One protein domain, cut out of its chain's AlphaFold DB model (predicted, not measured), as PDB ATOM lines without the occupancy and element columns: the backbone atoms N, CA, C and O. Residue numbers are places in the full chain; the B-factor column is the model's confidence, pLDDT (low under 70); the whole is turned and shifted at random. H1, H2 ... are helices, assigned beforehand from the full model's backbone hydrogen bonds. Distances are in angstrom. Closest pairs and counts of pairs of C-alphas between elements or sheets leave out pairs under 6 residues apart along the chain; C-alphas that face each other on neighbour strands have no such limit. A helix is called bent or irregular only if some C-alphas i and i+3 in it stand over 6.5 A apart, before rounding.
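Overview. This is residues 285 to 399 of the 399 residues of the protein "Protein ZINC INDUCED FACILITATOR 1" of Thanatephorus cucumeris (strain AG1-IB / isolate 7/3/14) (UniProt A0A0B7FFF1). Three long helices, H1, H2 and H3, and a short one, H4, form a loosely splayed up-and-down bundle, each running against the one before it. H2 and H3 spread apart from their tight link, and H4 packs between them; residues 285 to 292 of H1 stick out. The printed part has 115 residues with four named helices in the order H1, H2, H3, H4 and no named strand: all helix. It is only just compact, close to loose, with a radius of gyration of the C-alphas of 15.7 A and spans of 44 by 29 by 22 A.

Arrangement. Start at H2, residues 321 to 349, only just irregular, with C-alphas 340 and 343 6.8 A apart, and with a kink of 49 degrees near residue 343. H3, residues 351 to 379, is close but not clearly touching H2; their closest C-alphas, of Glu 346 and Leu 354, are 6.7 A apart. H4, residues 385 to 398, touches H2 with residues 392 to 396 alone, the same way at a steep tilt of 41 degrees; the closest C-alphas, of Arg 331 and Phe 395, are 6.0 A apart. H3 and H4 form a hairpin at a shallow tilt of 21 degrees, closest at the C-alphas of Met 361 and Val 398, 6.1 A. H1, residues 285 to 309, forms a hairpin with H2, touching with residues 305 to 309 alone; the closest C-alphas, of Pro 305 and Ile 324, are 6.6 A apart, and the tilt of 36 degrees is only just steep. H1 and H3 are near each other; H1 and H4 are apart. In H4 every O i to N i+4 pair is within hydrogen-bond range; in H1 it is 19 of 21, in H2 23 of 25, in H3 22 of 25.

Along the chain. Find C-alpha 321 at (-33.358, -33.252, 13.775); from there H2 runs 38.5 A to C-alpha 349. H3 covers 41.4 A. H1 begins at C-alpha 285, (-21.062, -58.058, -14.579), and covers 36.5 A; H4 covers 20.0 A and ends at C-alpha 398, (-39.508, -43.648, -3.791).

Size, cuts and confidence. The C-alphas farthest apart, of Pro 285 and Asn 380, are 46.7 A apart. The printed part has no cut, and the link from H1 to H2 is long. Look for pLDDT under 70 at residue 322, residues 381 to 384 and residues 397 to 399.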
ATOM      1  N   PRO A 285     -19.993 -59.033 -14.351       87.81
ATOM      2  CA  PRO A 285     -21.062 -58.058 -14.579       87.81
ATOM      3  C   PRO A 285     -22.101 -58.046 -13.449       87.81
ATOM      4  O   PRO A 285     -22.627 -56.987 -13.112       87.81
ATOM      5  N   VAL A 286     -22.357 -59.189 -12.804       87.56
ATOM      6  CA  VAL A 286     -23.245 -59.268 -11.631       87.56
ATOM      7  C   VAL A 286     -22.634 -58.528 -10.440       87.56
ATOM      8  O   VAL A 286     -23.323 -57.769  -9.770       87.56
ATOM      9  N   LEU A 287     -21.329 -58.681 -10.204       87.12
ATOM     10  CA  LEU A 287     -20.620 -57.966  -9.144       87.12
ATOM     11  C   LEU A 287     -20.587 -56.456  -9.401       87.12
ATOM     12  O   LEU A 287     -20.861 -55.683  -8.488       87.12
ATOM     13  N   ILE A 288     -20.316 -56.032 -10.639       89.06
ATOM     14  CA  ILE A 288     -20.303 -54.612 -11.025       89.06
ATOM     15  C   ILE A 288     -21.690 -53.993 -10.843       89.06
ATOM     16  O   ILE A 288     -21.818 -52.933 -10.234       89.06
ATOM     17  N   THR A 289     -22.736 -54.653 -11.343       87.56
ATOM     18  CA  THR A 289     -24.112 -54.152 -11.207       87.56
ATOM     19  C   THR A 289     -24.560 -54.140  -9.750       87.56
ATOM     20  O   THR A 289     -25.116 -53.144  -9.301       87.56
ATOM     21  N   SER A 290     -24.242 -55.178  -8.973       85.56
ATOM     22  CA  SER A 290     -24.524 -55.219  -7.535       85.56
ATOM     23  C   SER A 290     -23.797 -54.114  -6.769       85.56
ATOM     24  O   SER A 290     -24.388 -53.503  -5.882       85.56
ATOM     25  N   PHE A 291     -22.534 -53.839  -7.101       87.19
ATOM     26  CA  PHE A 291     -21.773 -52.750  -6.495       87.19
ATOM     27  C   PHE A 291     -22.381 -51.390  -6.842       87.19
ATOM     28  O   PHE A 291     -22.609 -50.580  -5.949       87.19
ATOM     29  N   ALA A 292     -22.700 -51.152  -8.116       86.75
ATOM     30  CA  ALA A 292     -23.318 -49.905  -8.559       86.75
ATOM     31  C   ALA A 292     -24.674 -49.665  -7.877       86.75
ATOM     32  O   ALA A 292     -24.947 -48.553  -7.430       86.75
ATOM     33  N   LEU A 293     -25.497 -50.711  -7.743       84.69
ATOM     34  CA  LEU A 293     -26.777 -50.646  -7.036       84.69
ATOM     35  C   LEU A 293     -26.594 -50.335  -5.550       84.69
ATOM     36  O   LEU A 293     -27.271 -49.454  -5.028       84.69
ATOM     37  N   ALA A 294     -25.665 -51.018  -4.875       84.81
ATOM     38  CA  ALA A 294     -25.381 -50.779  -3.462       84.81
ATOM     39  C   ALA A 294     -24.822 -49.370  -3.217       84.81
ATOM     40  O   ALA A 294     -25.233 -48.697  -2.274       84.81
ATOM     41  N   PHE A 295     -23.931 -48.900  -4.091       85.12
ATOM     42  CA  PHE A 295     -23.374 -47.553  -4.030       85.12
ATOM     43  C   PHE A 295     -24.452 -46.486  -4.234       85.12
ATOM     44  O   PHE A 295     -24.539 -45.543  -3.452       85.12
ATOM     45  N   LEU A 296     -25.307 -46.651  -5.248       85.12
ATOM     46  CA  LEU A 296     -26.393 -45.711  -5.514       85.12
ATOM     47  C   LEU A 296     -27.414 -45.710  -4.369       85.12
ATOM     48  O   LEU A 296     -27.918 -44.649  -4.015       85.12
ATOM     49  N   ALA A 297     -27.681 -46.873  -3.762       83.12
ATOM     50  CA  ALA A 297     -28.519 -46.984  -2.573       83.12
ATOM     51  C   ALA A 297     -27.929 -46.203  -1.400       83.12
ATOM     52  O   ALA A 297     -28.620 -45.365  -0.825       83.12
ATOM     53  N   ALA A 298     -26.655 -46.438  -1.078       81.00
ATOM     54  CA  ALA A 298     -25.962 -45.739  -0.001       81.00
ATOM     55  C   ALA A 298     -25.974 -44.221  -0.227       81.00
ATOM     56  O   ALA A 298     -26.441 -43.484   0.633       81.00
ATOM     57  N   ALA A 299     -25.595 -43.765  -1.426       82.94
ATOM     58  CA  ALA A 299     -25.625 -42.349  -1.786       82.94
ATOM     59  C   ALA A 299     -27.017 -41.729  -1.585       82.94
ATOM     60  O   ALA A 299     -27.136 -40.625  -1.055       82.94
ATOM     61  N   TRP A 300     -28.076 -42.450  -1.963       82.81
ATOM     62  CA  TRP A 300     -29.452 -42.019  -1.733       82.81
ATOM     63  C   TRP A 300     -29.810 -41.902  -0.251       82.81
ATOM     64  O   TRP A 300     -30.460 -40.928   0.142       82.81
ATOM     65  N   PHE A 301     -29.379 -42.858   0.574       79.81
ATOM     66  CA  PHE A 301     -29.609 -42.834   2.018       79.81
ATOM     67  C   PHE A 301     -28.887 -41.671   2.711       79.81
ATOM     68  O   PHE A 301     -29.476 -41.055   3.598       79.81
ATOM     69  N   THR A 302     -27.672 -41.319   2.282       80.75
ATOM     70  CA  THR A 302     -26.894 -40.195   2.836       80.75
ATOM     71  C   THR A 302     -27.411 -38.833   2.378       80.75
ATOM     72  O   THR A 302     -27.394 -37.857   3.132       80.75
ATOM     73  N   LEU A 303     -27.869 -38.746   1.126       85.00
ATOM     74  CA  LEU A 303     -28.247 -37.480   0.504       85.00
ATOM     75  C   LEU A 303     -29.466 -36.846   1.179       85.00
ATOM     76  O   LEU A 303     -29.506 -35.627   1.345       85.00
ATOM     77  N   TYR A 304     -30.440 -37.657   1.603       85.19
ATOM     78  CA  TYR A 304     -31.675 -37.137   2.183       85.19
ATOM     79  C   TYR A 304     -31.456 -36.388   3.517       85.19
ATOM     80  O   TYR A 304     -31.841 -35.218   3.590       85.19
ATOM     81  N   PRO A 305     -30.828 -36.974   4.562       83.50
ATOM     82  CA  PRO A 305     -30.600 -36.260   5.820       83.50
ATOM     83  C   PRO A 305     -29.722 -35.020   5.639       83.50
ATOM     84  O   PRO A 305     -29.923 -34.021   6.325       83.50
ATOM     85  N   LEU A 306     -28.765 -35.062   4.704       84.62
ATOM     86  CA  LEU A 306     -27.914 -33.917   4.384       84.62
ATOM     87  C   LEU A 306     -28.716 -32.775   3.749       84.62
ATOM     88  O   LEU A 306     -28.606 -31.622   4.171       84.62
ATOM     89  N   TRP A 307     -29.554 -33.090   2.761       86.81
ATOM     90  CA  TRP A 307     -30.430 -32.117   2.112       86.81
ATOM     91  C   TRP A 307     -31.458 -31.530   3.085       86.81
ATOM     92  O   TRP A 307     -31.690 -30.321   3.093       86.81
ATOM     93  N   ALA A 308     -32.034 -32.366   3.951       83.00
ATOM     94  CA  ALA A 308     -33.000 -31.922   4.946       83.00
ATOM     95  C   ALA A 308     -32.363 -30.996   6.007       83.00
ATOM     96  O   ALA A 308     -32.988 -30.016   6.410       83.00
ATOM     97  N   PHE A 309     -31.114 -31.265   6.402       82.56
ATOM     98  CA  PHE A 309     -30.342 -30.448   7.347       82.56
ATOM     99  C   PHE A 309     -29.855 -29.113   6.752       82.56
ATOM    100  O   PHE A 309     -29.827 -28.094   7.438       82.56
ATOM    101  N   THR A 310     -29.482 -29.099   5.469       84.50
ATOM    102  CA  THR A 310     -28.922 -27.912   4.796       84.50
ATOM    103  C   THR A 310     -29.912 -26.733   4.830       84.50
ATOM    104  O   THR A 310     -31.095 -26.933   4.564       84.50
ATOM    105  N   PRO A 311     -29.484 -25.488   5.116       81.50
ATOM    106  CA  PRO A 311     -30.386 -24.340   5.217       81.50
ATOM    107  C   PRO A 311     -31.074 -23.976   3.888       81.50
ATOM    108  O   PRO A 311     -30.541 -24.201   2.795       81.50
ATOM    109  N   ILE A 312     -32.238 -23.322   3.991       80.38
ATOM    110  CA  ILE A 312     -33.097 -22.939   2.851       80.38
ATOM    111  C   ILE A 312     -32.349 -22.055   1.838       80.38
ATOM    112  O   ILE A 312     -32.507 -22.217   0.625       80.38
ATOM    113  N   SER A 313     -31.458 -21.174   2.307       76.88
ATOM    114  CA  SER A 313     -30.637 -20.302   1.451       76.88
ATOM    115  C   SER A 313     -29.777 -21.086   0.454       76.88
ATOM    116  O   SER A 313     -29.647 -20.687  -0.705       76.88
ATOM    117  N   LYS A 314     -29.266 -22.251   0.867       74.81
ATOM    118  CA  LYS A 314     -28.414 -23.127   0.053       74.81
ATOM    119  C   LYS A 314     -29.189 -24.222  -0.681       74.81
ATOM    120  O   LYS A 314     -28.598 -25.001  -1.417       74.81
ATOM    121  N   GLY A 315     -30.518 -24.232  -0.565       74.62
ATOM    122  CA  GLY A 315     -31.380 -25.184  -1.264       74.62
ATOM    123  C   GLY A 315     -31.675 -26.472  -0.502       74.62
ATOM    124  O   GLY A 315     -32.098 -27.426  -1.145       74.62
ATOM    125  N   GLY A 316     -31.498 -26.508   0.820       79.75
ATOM    126  CA  GLY A 316     -32.064 -27.563   1.670       79.75
ATOM    127  C   GLY A 316     -33.337 -27.117   2.398       79.75
ATOM    128  O   GLY A 316     -33.957 -26.122   2.015       79.75
ATOM    129  N   LEU A 317     -33.740 -27.849   3.440       78.19
ATOM    130  CA  LEU A 317     -34.951 -27.549   4.231       78.19
ATOM    131  C   LEU A 317     -34.676 -26.776   5.525       78.19
ATOM    132  O   LEU A 317     -35.600 -26.166   6.067       78.19
ATOM    133  N   GLY A 318     -33.448 -26.825   6.044       76.38
ATOM    134  CA  GLY A 318     -33.114 -26.358   7.391       76.38
ATOM    135  C   GLY A 318     -33.968 -27.026   8.472       76.38
ATOM    136  O   GLY A 318     -34.324 -26.379   9.454       76.38
ATOM    137  N   ALA A 319     -34.385 -28.275   8.251       76.94
ATOM    138  CA  ALA A 319     -35.301 -28.980   9.135       76.94
ATOM    139  C   ALA A 319     -34.613 -29.370  10.449       76.94
ATOM    140  O   ALA A 319     -33.441 -29.744  10.466       76.94
ATOM    141  N   SER A 320     -35.373 -29.340  11.548       77.75
ATOM    142  CA  SER A 320     -34.888 -29.838  12.837       77.75
ATOM    143  C   SER A 320     -34.611 -31.347  12.790       77.75
ATOM    144  O   SER A 320     -35.281 -32.091  12.071       77.75
ATOM    145  N   GLU A 321     -33.697 -31.824  13.634       70.31
ATOM    146  CA  GLU A 321     -33.358 -33.252  13.775       70.31
ATOM    147  C   GLU A 321     -34.589 -34.119  14.038       70.31
ATOM    148  O   GLU A 321     -34.729 -35.222  13.511       70.31
ATOM    149  N   SER A 322     -35.515 -33.600  14.847       67.81
ATOM    150  CA  SER A 322     -36.748 -34.301  15.193       67.81
ATOM    151  C   SER A 322     -37.670 -34.473  13.985       67.81
ATOM    152  O   SER A 322     -38.265 -35.537  13.816       67.81
ATOM    153  N   SER A 323     -37.720 -33.477  13.098       73.00
ATOM    154  CA  SER A 323     -38.481 -33.533  11.850       73.00
ATOM    155  C   SER A 323     -37.844 -34.504  10.856       73.00
ATOM    156  O   SER A 323     -38.560 -35.271  10.216       73.00
ATOM    157  N   ILE A 324     -36.509 -34.529  10.762       80.12
ATOM    158  CA  ILE A 324     -35.764 -35.478   9.916       80.12
ATOM    159  C   ILE A 324     -35.969 -36.914  10.420       80.12
ATOM    160  O   ILE A 324     -36.282 -37.814   9.641       80.12
ATOM    161  N   GLY A 325     -35.865 -37.132  11.734       74.31
ATOM    162  CA  GLY A 325     -36.107 -38.431  12.363       74.31
ATOM    163  C   GLY A 325     -37.547 -38.921  12.184       74.31
ATOM    164  O   GLY A 325     -37.763 -40.098  11.881       74.31
ATOM    165  N   LEU A 326     -38.535 -38.025  12.296       78.88
ATOM    166  CA  LEU A 326     -39.940 -38.333  12.015       78.88
ATOM    167  C   LEU A 326     -40.130 -38.743  10.548       78.88
ATOM    168  O   LEU A 326     -40.756 -39.764  10.273       78.88
ATOM    169  N   GLN A 327     -39.561 -37.985   9.611       79.38
ATOM    170  CA  GLN A 327     -39.653 -38.265   8.176       79.38
ATOM    171  C   GLN A 327     -39.002 -39.612   7.815       79.38
ATOM    172  O   GLN A 327     -39.610 -40.411   7.104       79.38
ATOM    173  N   LEU A 328     -37.828 -39.929   8.375       80.06
ATOM    174  CA  LEU A 328     -37.182 -41.240   8.217       80.06
ATOM    175  C   LEU A 328     -38.007 -42.385   8.819       80.06
ATOM    176  O   LEU A 328     -38.045 -43.472   8.243       80.06
ATOM    177  N   SER A 329     -38.697 -42.138   9.934       80.81
ATOM    178  CA  SER A 329     -39.581 -43.124  10.570       80.81
ATOM    179  C   SER A 329     -40.824 -43.400   9.720       80.81
ATOM    180  O   SER A 329     -41.166 -44.559   9.489       80.81
ATOM    181  N   ILE A 330     -41.462 -42.349   9.187       82.06
ATOM    182  CA  ILE A 330     -42.592 -42.468   8.251       82.06
ATOM    183  C   ILE A 330     -42.152 -43.222   6.993       82.06
ATOM    184  O   ILE A 330     -42.829 -44.156   6.571       82.06
ATOM    185  N   ARG A 331     -40.986 -42.880   6.434       80.88
ATOM    186  CA  ARG A 331     -40.398 -43.589   5.291       80.88
ATOM    187  C   ARG A 331     -40.169 -45.071   5.594       80.88
ATOM    188  O   ARG A 331     -40.491 -45.912   4.764       80.88
ATOM    189  N   GLY A 332     -39.649 -45.408   6.776       80.94
ATOM    190  CA  GLY A 332     -39.465 -46.797   7.205       80.94
ATOM    191  C   GLY A 332     -40.780 -47.583   7.243       80.94
ATOM    192  O   GLY A 332     -40.843 -48.694   6.722       80.94
ATOM    193  N   LEU A 333     -41.846 -46.984   7.784       83.19
ATOM    194  CA  LEU A 333     -43.185 -47.585   7.793       83.19
ATOM    195  C   LEU A 333     -43.741 -47.770   6.376       83.19
ATOM    196  O   LEU A 333     -44.239 -48.846   6.054       83.19
ATOM    197  N   LEU A 334     -43.620 -46.752   5.520       83.12
ATOM    198  CA  LEU A 334     -44.040 -46.831   4.120       83.12
ATOM    199  C   LEU A 334     -43.292 -47.932   3.370       83.12
ATOM    200  O   LEU A 334     -43.916 -48.710   2.660       83.12
ATOM    201  N   HIS A 335     -41.986 -48.069   3.589       83.31
ATOM    202  CA  HIS A 335     -41.186 -49.116   2.963       83.31
ATOM    203  C   HIS A 335     -41.626 -50.527   3.386       83.31
ATOM    204  O   HIS A 335     -41.712 -51.428   2.550       83.31
ATOM    205  N   VAL A 336     -41.985 -50.722   4.663       83.69
ATOM    206  CA  VAL A 336     -42.582 -51.984   5.136       83.69
ATOM    207  C   VAL A 336     -43.923 -52.249   4.442       83.69
ATOM    208  O   VAL A 336     -44.179 -53.378   4.027       83.69
ATOM    209  N   LEU A 337     -44.762 -51.225   4.258       84.88
ATOM    210  CA  LEU A 337     -46.026 -51.361   3.527       84.88
ATOM    211  C   LEU A 337     -45.798 -51.699   2.045       84.88
ATOM    212  O   LEU A 337     -46.445 -52.614   1.535       84.88
ATOM    213  N   THR A 338     -44.851 -51.042   1.366       81.56
ATOM    214  CA  THR A 338     -44.502 -51.348  -0.031       81.56
ATOM    215  C   THR A 338     -44.008 -52.789  -0.175       81.56
ATOM    216  O   THR A 338     -44.435 -53.492  -1.092       81.56
ATOM    217  N   MET A 339     -43.188 -53.283   0.761       82.44
ATOM    218  CA  MET A 339     -42.733 -54.681   0.799       82.44
ATOM    219  C   MET A 339     -43.896 -55.688   0.841       82.44
ATOM    220  O   MET A 339     -43.831 -56.724   0.179       82.44
ATOM    221  N   LEU A 340     -44.992 -55.387   1.550       83.81
ATOM    222  CA  LEU A 340     -46.181 -56.253   1.588       83.81
ATOM    223  C   LEU A 340     -46.945 -56.270   0.253       83.81
ATOM    224  O   LEU A 340     -47.535 -57.286  -0.119       83.81
ATOM    225  N   ILE A 341     -46.922 -55.156  -0.482       85.62
ATOM    226  CA  ILE A 341     -47.610 -54.989  -1.772       85.62
ATOM    227  C   ILE A 341     -46.722 -55.464  -2.942       85.62
ATOM    228  O   ILE A 341     -47.212 -55.707  -4.046       85.62
ATOM    229  N   TYR A 342     -45.427 -55.693  -2.714       83.88
ATOM    230  CA  TYR A 342     -44.483 -56.134  -3.742       83.88
ATOM    231  C   TYR A 342     -44.900 -57.455  -4.412       83.88
ATOM    232  O   TYR A 342     -44.976 -57.531  -5.638       83.88
ATOM    233  N   ALA A 343     -45.255 -58.478  -3.628       83.38
ATOM    234  CA  ALA A 343     -45.601 -59.806  -4.146       83.38
ATOM    235  C   ALA A 343     -46.786 -59.819  -5.145       83.38
ATOM    236  O   ALA A 343     -46.684 -60.476  -6.187       83.38
ATOM    237  N   PRO A 344     -47.923 -59.130  -4.903       85.06
ATOM    238  CA  PRO A 344     -48.988 -59.046  -5.905       85.06
ATOM    239  C   PRO A 344     -48.618 -58.188  -7.125       85.06
ATOM    240  O   PRO A 344     -49.124 -58.459  -8.215       85.06
ATOM    241  N   ILE A 345     -47.753 -57.180  -6.977       85.69
ATOM    242  CA  ILE A 345     -47.267 -56.348  -8.090       85.69
ATOM    243  C   ILE A 345     -46.350 -57.167  -9.006       85.69
ATOM    244  O   ILE A 345     -46.544 -57.165 -10.223       85.69
ATOM    245  N   GLU A 346     -45.411 -57.919  -8.431       88.31
ATOM    246  CA  GLU A 346     -44.482 -58.785  -9.162       88.31
ATOM    247  C   GLU A 346     -45.235 -59.800 -10.030       88.31
ATOM    248  O   GLU A 346     -44.954 -59.927 -11.224       88.31
ATOM    249  N   LYS A 347     -46.269 -60.441  -9.470       88.44
ATOM    250  CA  LYS A 347     -47.118 -61.398 -10.199       88.44
ATOM    251  C   LYS A 347     -47.873 -60.775 -11.378       88.44
ATOM    252  O   LYS A 347     -48.194 -61.489 -12.322       88.44
ATOM    253  N   LYS A 348     -48.181 -59.472 -11.334       87.88
ATOM    254  CA  LYS A 348     -48.927 -58.766 -12.393       87.88
ATOM    255  C   LYS A 348     -48.026 -58.162 -13.470       87.88
ATOM    256  O   LYS A 348     -48.391 -58.174 -14.640       87.88
ATOM    257  N   LEU A 349     -46.890 -57.585 -13.081       83.75
ATOM    258  CA  LEU A 349     -46.029 -56.784 -13.964       83.75
ATOM    259  C   LEU A 349     -44.795 -57.543 -14.465       83.75
ATOM    260  O   LEU A 349     -44.210 -57.145 -15.475       83.75
ATOM    261  N   GLY A 350     -44.426 -58.636 -13.795       87.38
ATOM    262  CA  GLY A 350     -43.199 -59.380 -14.052       87.38
ATOM    263  C   GLY A 350     -41.953 -58.670 -13.511       87.38
ATOM    264  O   GLY A 350     -41.889 -57.441 -13.429       87.38
ATOM    265  N   LEU A 351     -40.932 -59.460 -13.169       83.06
ATOM    266  CA  LEU A 351     -39.725 -58.995 -12.478       83.06
ATOM    267  C   LEU A 351     -38.947 -57.921 -13.260       83.06
ATOM    268  O   LEU A 351     -38.537 -56.912 -12.693       83.06
ATOM    269  N   TYR A 352     -38.788 -58.099 -14.576       83.25
ATOM    270  CA  TYR A 352     -38.014 -57.173 -15.413       83.25
ATOM    271  C   TYR A 352     -38.646 -55.775 -15.500       83.25
ATOM    272  O   TYR A 352     -37.961 -54.768 -15.335       83.25
ATOM    273  N   ARG A 353     -39.965 -55.695 -15.734       85.19
ATOM    274  CA  ARG A 353     -40.659 -54.401 -15.828       85.19
ATOM    275  C   ARG A 353     -40.683 -53.717 -14.469       85.19
ATOM    276  O   ARG A 353     -40.492 -52.510 -14.409       85.19
ATOM    277  N   LEU A 354     -40.874 -54.481 -13.393       85.62
ATOM    278  CA  LEU A 354     -40.841 -53.962 -12.030       85.62
ATOM    279  C   LEU A 354     -39.475 -53.356 -11.683       85.62
ATOM    280  O   LEU A 354     -39.414 -52.250 -11.151       85.62
ATOM    281  N   TYR A 355     -38.387 -54.027 -12.065       84.12
ATOM    282  CA  TYR A 355     -37.033 -53.493 -11.928       84.12
ATOM    283  C   TYR A 355     -36.831 -52.199 -12.734       84.12
ATOM    284  O   TYR A 355     -36.324 -51.213 -12.202       84.12
ATOM    285  N   ALA A 356     -37.281 -52.159 -13.994       85.50
ATOM    286  CA  ALA A 356     -37.191 -50.956 -14.825       85.50
ATOM    287  C   ALA A 356     -37.979 -49.771 -14.233       85.50
ATOM    288  O   ALA A 356     -37.479 -48.647 -14.208       85.50
ATOM    289  N   TRP A 357     -39.181 -50.026 -13.705       86.06
ATOM    290  CA  TRP A 357     -39.978 -49.022 -12.997       86.06
ATOM    291  C   TRP A 357     -39.281 -48.525 -11.729       86.06
ATOM    292  O   TRP A 357     -39.234 -47.320 -11.510       86.06
ATOM    293  N   SER A 358     -38.686 -49.417 -10.933       82.56
ATOM    294  CA  SER A 358     -37.915 -49.043  -9.738       82.56
ATOM    295  C   SER A 358     -36.736 -48.123 -10.078       82.56
ATOM    296  O   SER A 358     -36.570 -47.077  -9.450       82.56
ATOM    297  N   MET A 359     -35.981 -48.441 -11.134       83.19
ATOM    298  CA  MET A 359     -34.884 -47.592 -11.612       83.19
ATOM    299  C   MET A 359     -35.373 -46.224 -12.099       83.19
ATOM    300  O   MET A 359     -34.758 -45.203 -11.797       83.19
ATOM    301  N   ALA A 360     -36.502 -46.178 -12.813       84.75
ATOM    302  CA  ALA A 360     -37.103 -44.918 -13.244       84.75
ATOM    303  C   ALA A 360     -37.554 -44.062 -12.047       84.75
ATOM    304  O   ALA A 360     -37.303 -42.856 -12.029       84.75
ATOM    305  N   MET A 361     -38.153 -44.678 -11.022       82.62
ATOM    306  CA  MET A 361     -38.588 -43.976  -9.810       82.62
ATOM    307  C   MET A 361     -37.421 -43.346  -9.046       82.62
ATOM    308  O   MET A 361     -37.568 -42.247  -8.517       82.62
ATOM    309  N   TRP A 362     -36.237 -43.963  -9.049       82.75
ATOM    310  CA  TRP A 362     -35.036 -43.364  -8.455       82.75
ATOM    311  C   TRP A 362     -34.567 -42.105  -9.190       82.75
ATOM    312  O   TRP A 362     -34.132 -41.145  -8.555       82.75
ATOM    313  N   VAL A 363     -34.692 -42.062 -10.518       83.81
ATOM    314  CA  VAL A 363     -34.368 -40.859 -11.304       83.81
ATOM    315  C   VAL A 363     -35.390 -39.753 -11.046       83.81
ATOM    316  O   VAL A 363     -35.012 -38.608 -10.799       83.81
ATOM    317  N   VAL A 364     -36.683 -40.096 -11.038       83.44
ATOM    318  CA  VAL A 364     -37.767 -39.158 -10.707       83.44
ATOM    319  C   VAL A 364     -37.577 -38.594  -9.298       83.44
ATOM    320  O   VAL A 364     -37.704 -37.387  -9.101       83.44
ATOM    321  N   SER A 365     -37.173 -39.436  -8.345       81.44
ATOM    322  CA  SER A 365     -36.835 -39.024  -6.984       81.44
ATOM    323  C   SER A 365     -35.780 -37.920  -6.951       81.44
ATOM    324  O   SER A 365     -35.940 -36.924  -6.248       81.44
ATOM    325  N   GLY A 366     -34.712 -38.074  -7.741       82.06
ATOM    326  CA  GLY A 366     -33.623 -37.098  -7.818       82.06
ATOM    327  C   GLY A 366     -34.094 -35.730  -8.305       82.06
ATOM    328  O   GLY A 366     -33.619 -34.705  -7.821       82.06
ATOM    329  N   LEU A 367     -35.076 -35.709  -9.209       84.12
ATOM    330  CA  LEU A 367     -35.686 -34.482  -9.722       84.12
ATOM    331  C   LEU A 367     -36.628 -33.813  -8.713       84.12
ATOM    332  O   LEU A 367     -36.831 -32.601  -8.780       84.12
ATOM    333  N   CYS A 368     -37.180 -34.556  -7.752       82.62
ATOM    334  CA  CYS A 368     -38.048 -33.987  -6.723       82.62
ATOM    335  C   CYS A 368     -37.294 -33.100  -5.721       82.62
ATOM    336  O   CYS A 368     -37.878 -32.127  -5.248       82.62
ATOM    337  N   TYR A 369     -36.010 -33.358  -5.440       82.62
ATOM    338  CA  TYR A 369     -35.213 -32.508  -4.546       82.62
ATOM    339  C   TYR A 369     -35.168 -31.033  -4.965       82.62
ATOM    340  O   TYR A 369     -35.592 -30.194  -4.171       82.62
ATOM    341  N   PRO A 370     -34.717 -30.667  -6.185       84.75
ATOM    342  CA  PRO A 370     -34.678 -29.265  -6.590       84.75
ATOM    343  C   PRO A 370     -36.078 -28.639  -6.643       84.75
ATOM    344  O   PRO A 370     -36.223 -27.469  -6.298       84.75
ATOM    345  N   LEU A 371     -37.116 -29.403  -7.011       83.06
ATOM    346  CA  LEU A 371     -38.501 -28.918  -7.020       83.06
ATOM    347  C   LEU A 371     -38.986 -28.545  -5.610       83.06
ATOM    348  O   LEU A 371     -39.536 -27.460  -5.412       83.06
ATOM    349  N   LEU A 372     -38.734 -29.409  -4.622       80.88
ATOM    350  CA  LEU A 372     -39.070 -29.157  -3.219       80.88
ATOM    351  C   LEU A 372     -38.241 -28.003  -2.638       80.88
ATOM    352  O   LEU A 372     -38.780 -27.170  -1.911       80.88
ATOM    353  N   SER A 373     -36.965 -27.889  -3.016       82.25
ATOM    354  CA  SER A 373     -36.100 -26.772  -2.618       82.25
ATOM    355  C   SER A 373     -36.569 -25.425  -3.172       82.25
ATOM    356  O   SER A 373     -36.495 -24.415  -2.475       82.25
ATOM    357  N   ILE A 374     -37.058 -25.381  -4.417       83.38
ATOM    358  CA  ILE A 374     -37.626 -24.162  -5.013       83.38
ATOM    359  C   ILE A 374     -38.896 -23.762  -4.263       83.38
ATOM    360  O   ILE A 374     -39.046 -22.599  -3.897       83.38
ATOM    361  N   TRP A 375     -39.778 -24.721  -3.975       80.75
ATOM    362  CA  TRP A 375     -41.001 -24.461  -3.216       80.75
ATOM    363  C   TRP A 375     -40.700 -23.910  -1.813       80.75
ATOM    364  O   TRP A 375     -41.287 -22.909  -1.401       80.75
ATOM    365  N   ALA A 376     -39.729 -24.504  -1.109       79.12
ATOM    366  CA  ALA A 376     -39.301 -24.053   0.216       79.12
ATOM    367  C   ALA A 376     -38.711 -22.630   0.193       79.12
ATOM    368  O   ALA A 376     -38.971 -21.842   1.101       79.12
ATOM    369  N   LYS A 377     -37.972 -22.272  -0.868       79.81
ATOM    370  CA  LYS A 377     -37.441 -20.912  -1.071       79.81
ATOM    371  C   LYS A 377     -38.535 -19.882  -1.340       79.81
ATOM    372  O   LYS A 377     -38.456 -18.777  -0.816       79.81
ATOM    373  N   VAL A 378     -39.544 -20.225  -2.144       81.56
ATOM    374  CA  VAL A 378     -40.643 -19.303  -2.490       81.56
ATOM    375  C   VAL A 378     -41.509 -18.991  -1.268       81.56
ATOM    376  O   VAL A 378     -41.898 -17.844  -1.070       81.56
ATOM    377  N   ASN A 379     -41.768 -19.989  -0.422       76.81
ATOM    378  CA  ASN A 379     -42.662 -19.838   0.726       76.81
ATOM    379  C   ASN A 379     -41.944 -19.491   2.043       76.81
ATOM    380  O   ASN A 379     -42.620 -19.315   3.054       76.81
ATOM    381  N   ASN A 380     -40.603 -19.412   2.053       72.81
ATOM    382  CA  ASN A 380     -39.764 -19.181   3.245       72.81
ATOM    383  C   ASN A 380     -40.131 -20.063   4.460       72.81
ATOM    384  O   ASN A 380     -39.865 -19.707   5.607       72.81
ATOM    385  N   SER A 381     -40.759 -21.216   4.223       66.94
ATOM    386  CA  SER A 381     -41.262 -22.101   5.266       66.94
ATOM    387  C   SER A 381     -41.098 -23.552   4.840       66.94
ATOM    388  O   SER A 381     -41.568 -23.960   3.777       66.94
ATOM    389  N   SER A 382     -40.443 -24.330   5.699       65.75
ATOM    390  CA  SER A 382     -40.290 -25.782   5.586       65.75
ATOM    391  C   SER A 382     -41.277 -26.554   6.476       65.75
ATOM    392  O   SER A 382     -41.234 -27.783   6.521       65.75
ATOM    393  N   GLU A 383     -42.204 -25.860   7.153       66.19
ATOM    394  CA  GLU A 383     -43.129 -26.451   8.138       66.19
ATOM    395  C   GLU A 383     -44.601 -26.482   7.694       66.19
ATOM    396  O   GLU A 383     -45.466 -26.961   8.426       66.19
ATOM    397  N   GLY A 384     -44.921 -26.009   6.487       69.88
ATOM    398  CA  GLY A 384     -46.292 -26.048   5.981       69.88
ATOM    399  C   GLY A 384     -46.842 -27.479   5.885       69.88
ATOM    400  O   GLY A 384     -46.174 -28.372   5.366       69.88
ATOM    401  N   PHE A 385     -48.094 -27.694   6.301       73.25
ATOM    402  CA  PHE A 385     -48.768 -29.001   6.206       73.25
ATOM    403  C   PHE A 385     -48.712 -29.588   4.784       73.25
ATOM    404  O   PHE A 385     -48.370 -30.752   4.595       73.25
ATOM    405  N   LEU A 386     -48.956 -28.753   3.766       73.69
ATOM    406  CA  LEU A 386     -48.859 -29.147   2.355       73.69
ATOM    407  C   LEU A 386     -47.446 -29.591   1.959       73.69
ATOM    408  O   LEU A 386     -47.298 -30.529   1.185       73.69
ATOM    409  N   PHE A 387     -46.411 -28.957   2.507       77.00
ATOM    410  CA  PHE A 387     -45.026 -29.329   2.240       77.00
ATOM    411  C   PHE A 387     -44.687 -30.692   2.834       77.00
ATOM    412  O   PHE A 387     -44.119 -31.539   2.150       77.00
ATOM    413  N   GLN A 388     -45.101 -30.942   4.077       74.00
ATOM    414  CA  GLN A 388     -44.906 -32.243   4.714       74.00
ATOM    415  C   GLN A 388     -45.659 -33.353   3.972       74.00
ATOM    416  O   GLN A 388     -45.101 -34.424   3.753       74.00
ATOM    417  N   VAL A 389     -46.884 -33.086   3.506       76.50
ATOM    418  CA  VAL A 389     -47.640 -34.028   2.665       76.50
ATOM    419  C   VAL A 389     -46.912 -34.304   1.347       76.50
ATOM    420  O   VAL A 389     -46.825 -35.461   0.947       76.50
ATOM    421  N   LEU A 390     -46.341 -33.287   0.694       77.31
ATOM    422  CA  LEU A 390     -45.563 -33.462  -0.539       77.31
ATOM    423  C   LEU A 390     -44.284 -34.277  -0.313       77.31
ATOM    424  O   LEU A 390     -43.966 -35.143  -1.123       77.31
ATOM    425  N   VAL A 391     -43.583 -34.050   0.798       77.19
ATOM    426  CA  VAL A 391     -42.397 -34.830   1.187       77.19
ATOM    427  C   VAL A 391     -42.771 -36.289   1.476       77.19
ATOM    428  O   VAL A 391     -42.093 -37.202   1.013       77.19
ATOM    429  N   ILE A 392     -43.878 -36.536   2.182       74.94
ATOM    430  CA  ILE A 392     -44.376 -37.894   2.466       74.94
ATOM    431  C   ILE A 392     -44.851 -38.593   1.182       74.94
ATOM    432  O   ILE A 392     -44.573 -39.777   0.976       74.94
ATOM    433  N   ALA A 393     -45.534 -37.873   0.291       74.94
ATOM    434  CA  ALA A 393     -45.956 -38.389  -1.007       74.94
ATOM    435  C   ALA A 393     -44.745 -38.758  -1.873       74.94
ATOM    436  O   ALA A 393     -44.712 -39.842  -2.449       74.94
ATOM    437  N   TRP A 394     -43.716 -37.908  -1.892       79.69
ATOM    438  CA  TRP A 394     -42.439 -38.218  -2.524       79.69
ATOM    439  C   TRP A 394     -41.817 -39.485  -1.927       79.69
ATOM    440  O   TRP A 394     -41.518 -40.411  -2.671       79.69
ATOM    441  N   PHE A 395     -41.740 -39.618  -0.599       74.38
ATOM    442  CA  PHE A 395     -41.244 -40.850   0.021       74.38
ATOM    443  C   PHE A 395     -42.033 -42.098  -0.355       74.38
ATOM    444  O   PHE A 395     -41.440 -43.163  -0.495       74.38
ATOM    445  N   THR A 396     -43.342 -41.976  -0.545       70.19
ATOM    446  CA  THR A 396     -44.199 -43.092  -0.967       70.19
ATOM    447  C   THR A 396     -43.909 -43.518  -2.408       70.19
ATOM    448  O   THR A 396     -43.993 -44.696  -2.722       70.19
ATOM    449  N   ILE A 397     -43.545 -42.577  -3.283       69.31
ATOM    450  CA  ILE A 397     -43.177 -42.853  -4.684       69.31
ATOM    451  C   ILE A 397     -41.789 -43.513  -4.776       69.31
ATOM    452  O   ILE A 397     -41.516 -44.269  -5.706       69.31
ATOM    453  N   VAL A 398     -40.912 -43.210  -3.818       66.75
ATOM    454  CA  VAL A 398     -39.508 -43.648  -3.791       66.75
ATOM    455  C   VAL A 398     -39.304 -44.970  -3.041       66.75
ATOM    456  O   VAL A 398     -38.321 -45.664  -3.305       66.75
ATOM    457  N   SER A 399     -40.202 -45.300  -2.103       61.03
ATOM    458  CA  SER A 399     -40.152 -46.508  -1.257       61.03
ATOM    459  C   SER A 399     -40.670 -47.738  -1.973       61.03
ATOM    460  O   SER A 399     -40.056 -48.806  -1.742       61.03
TER     461      SER A 399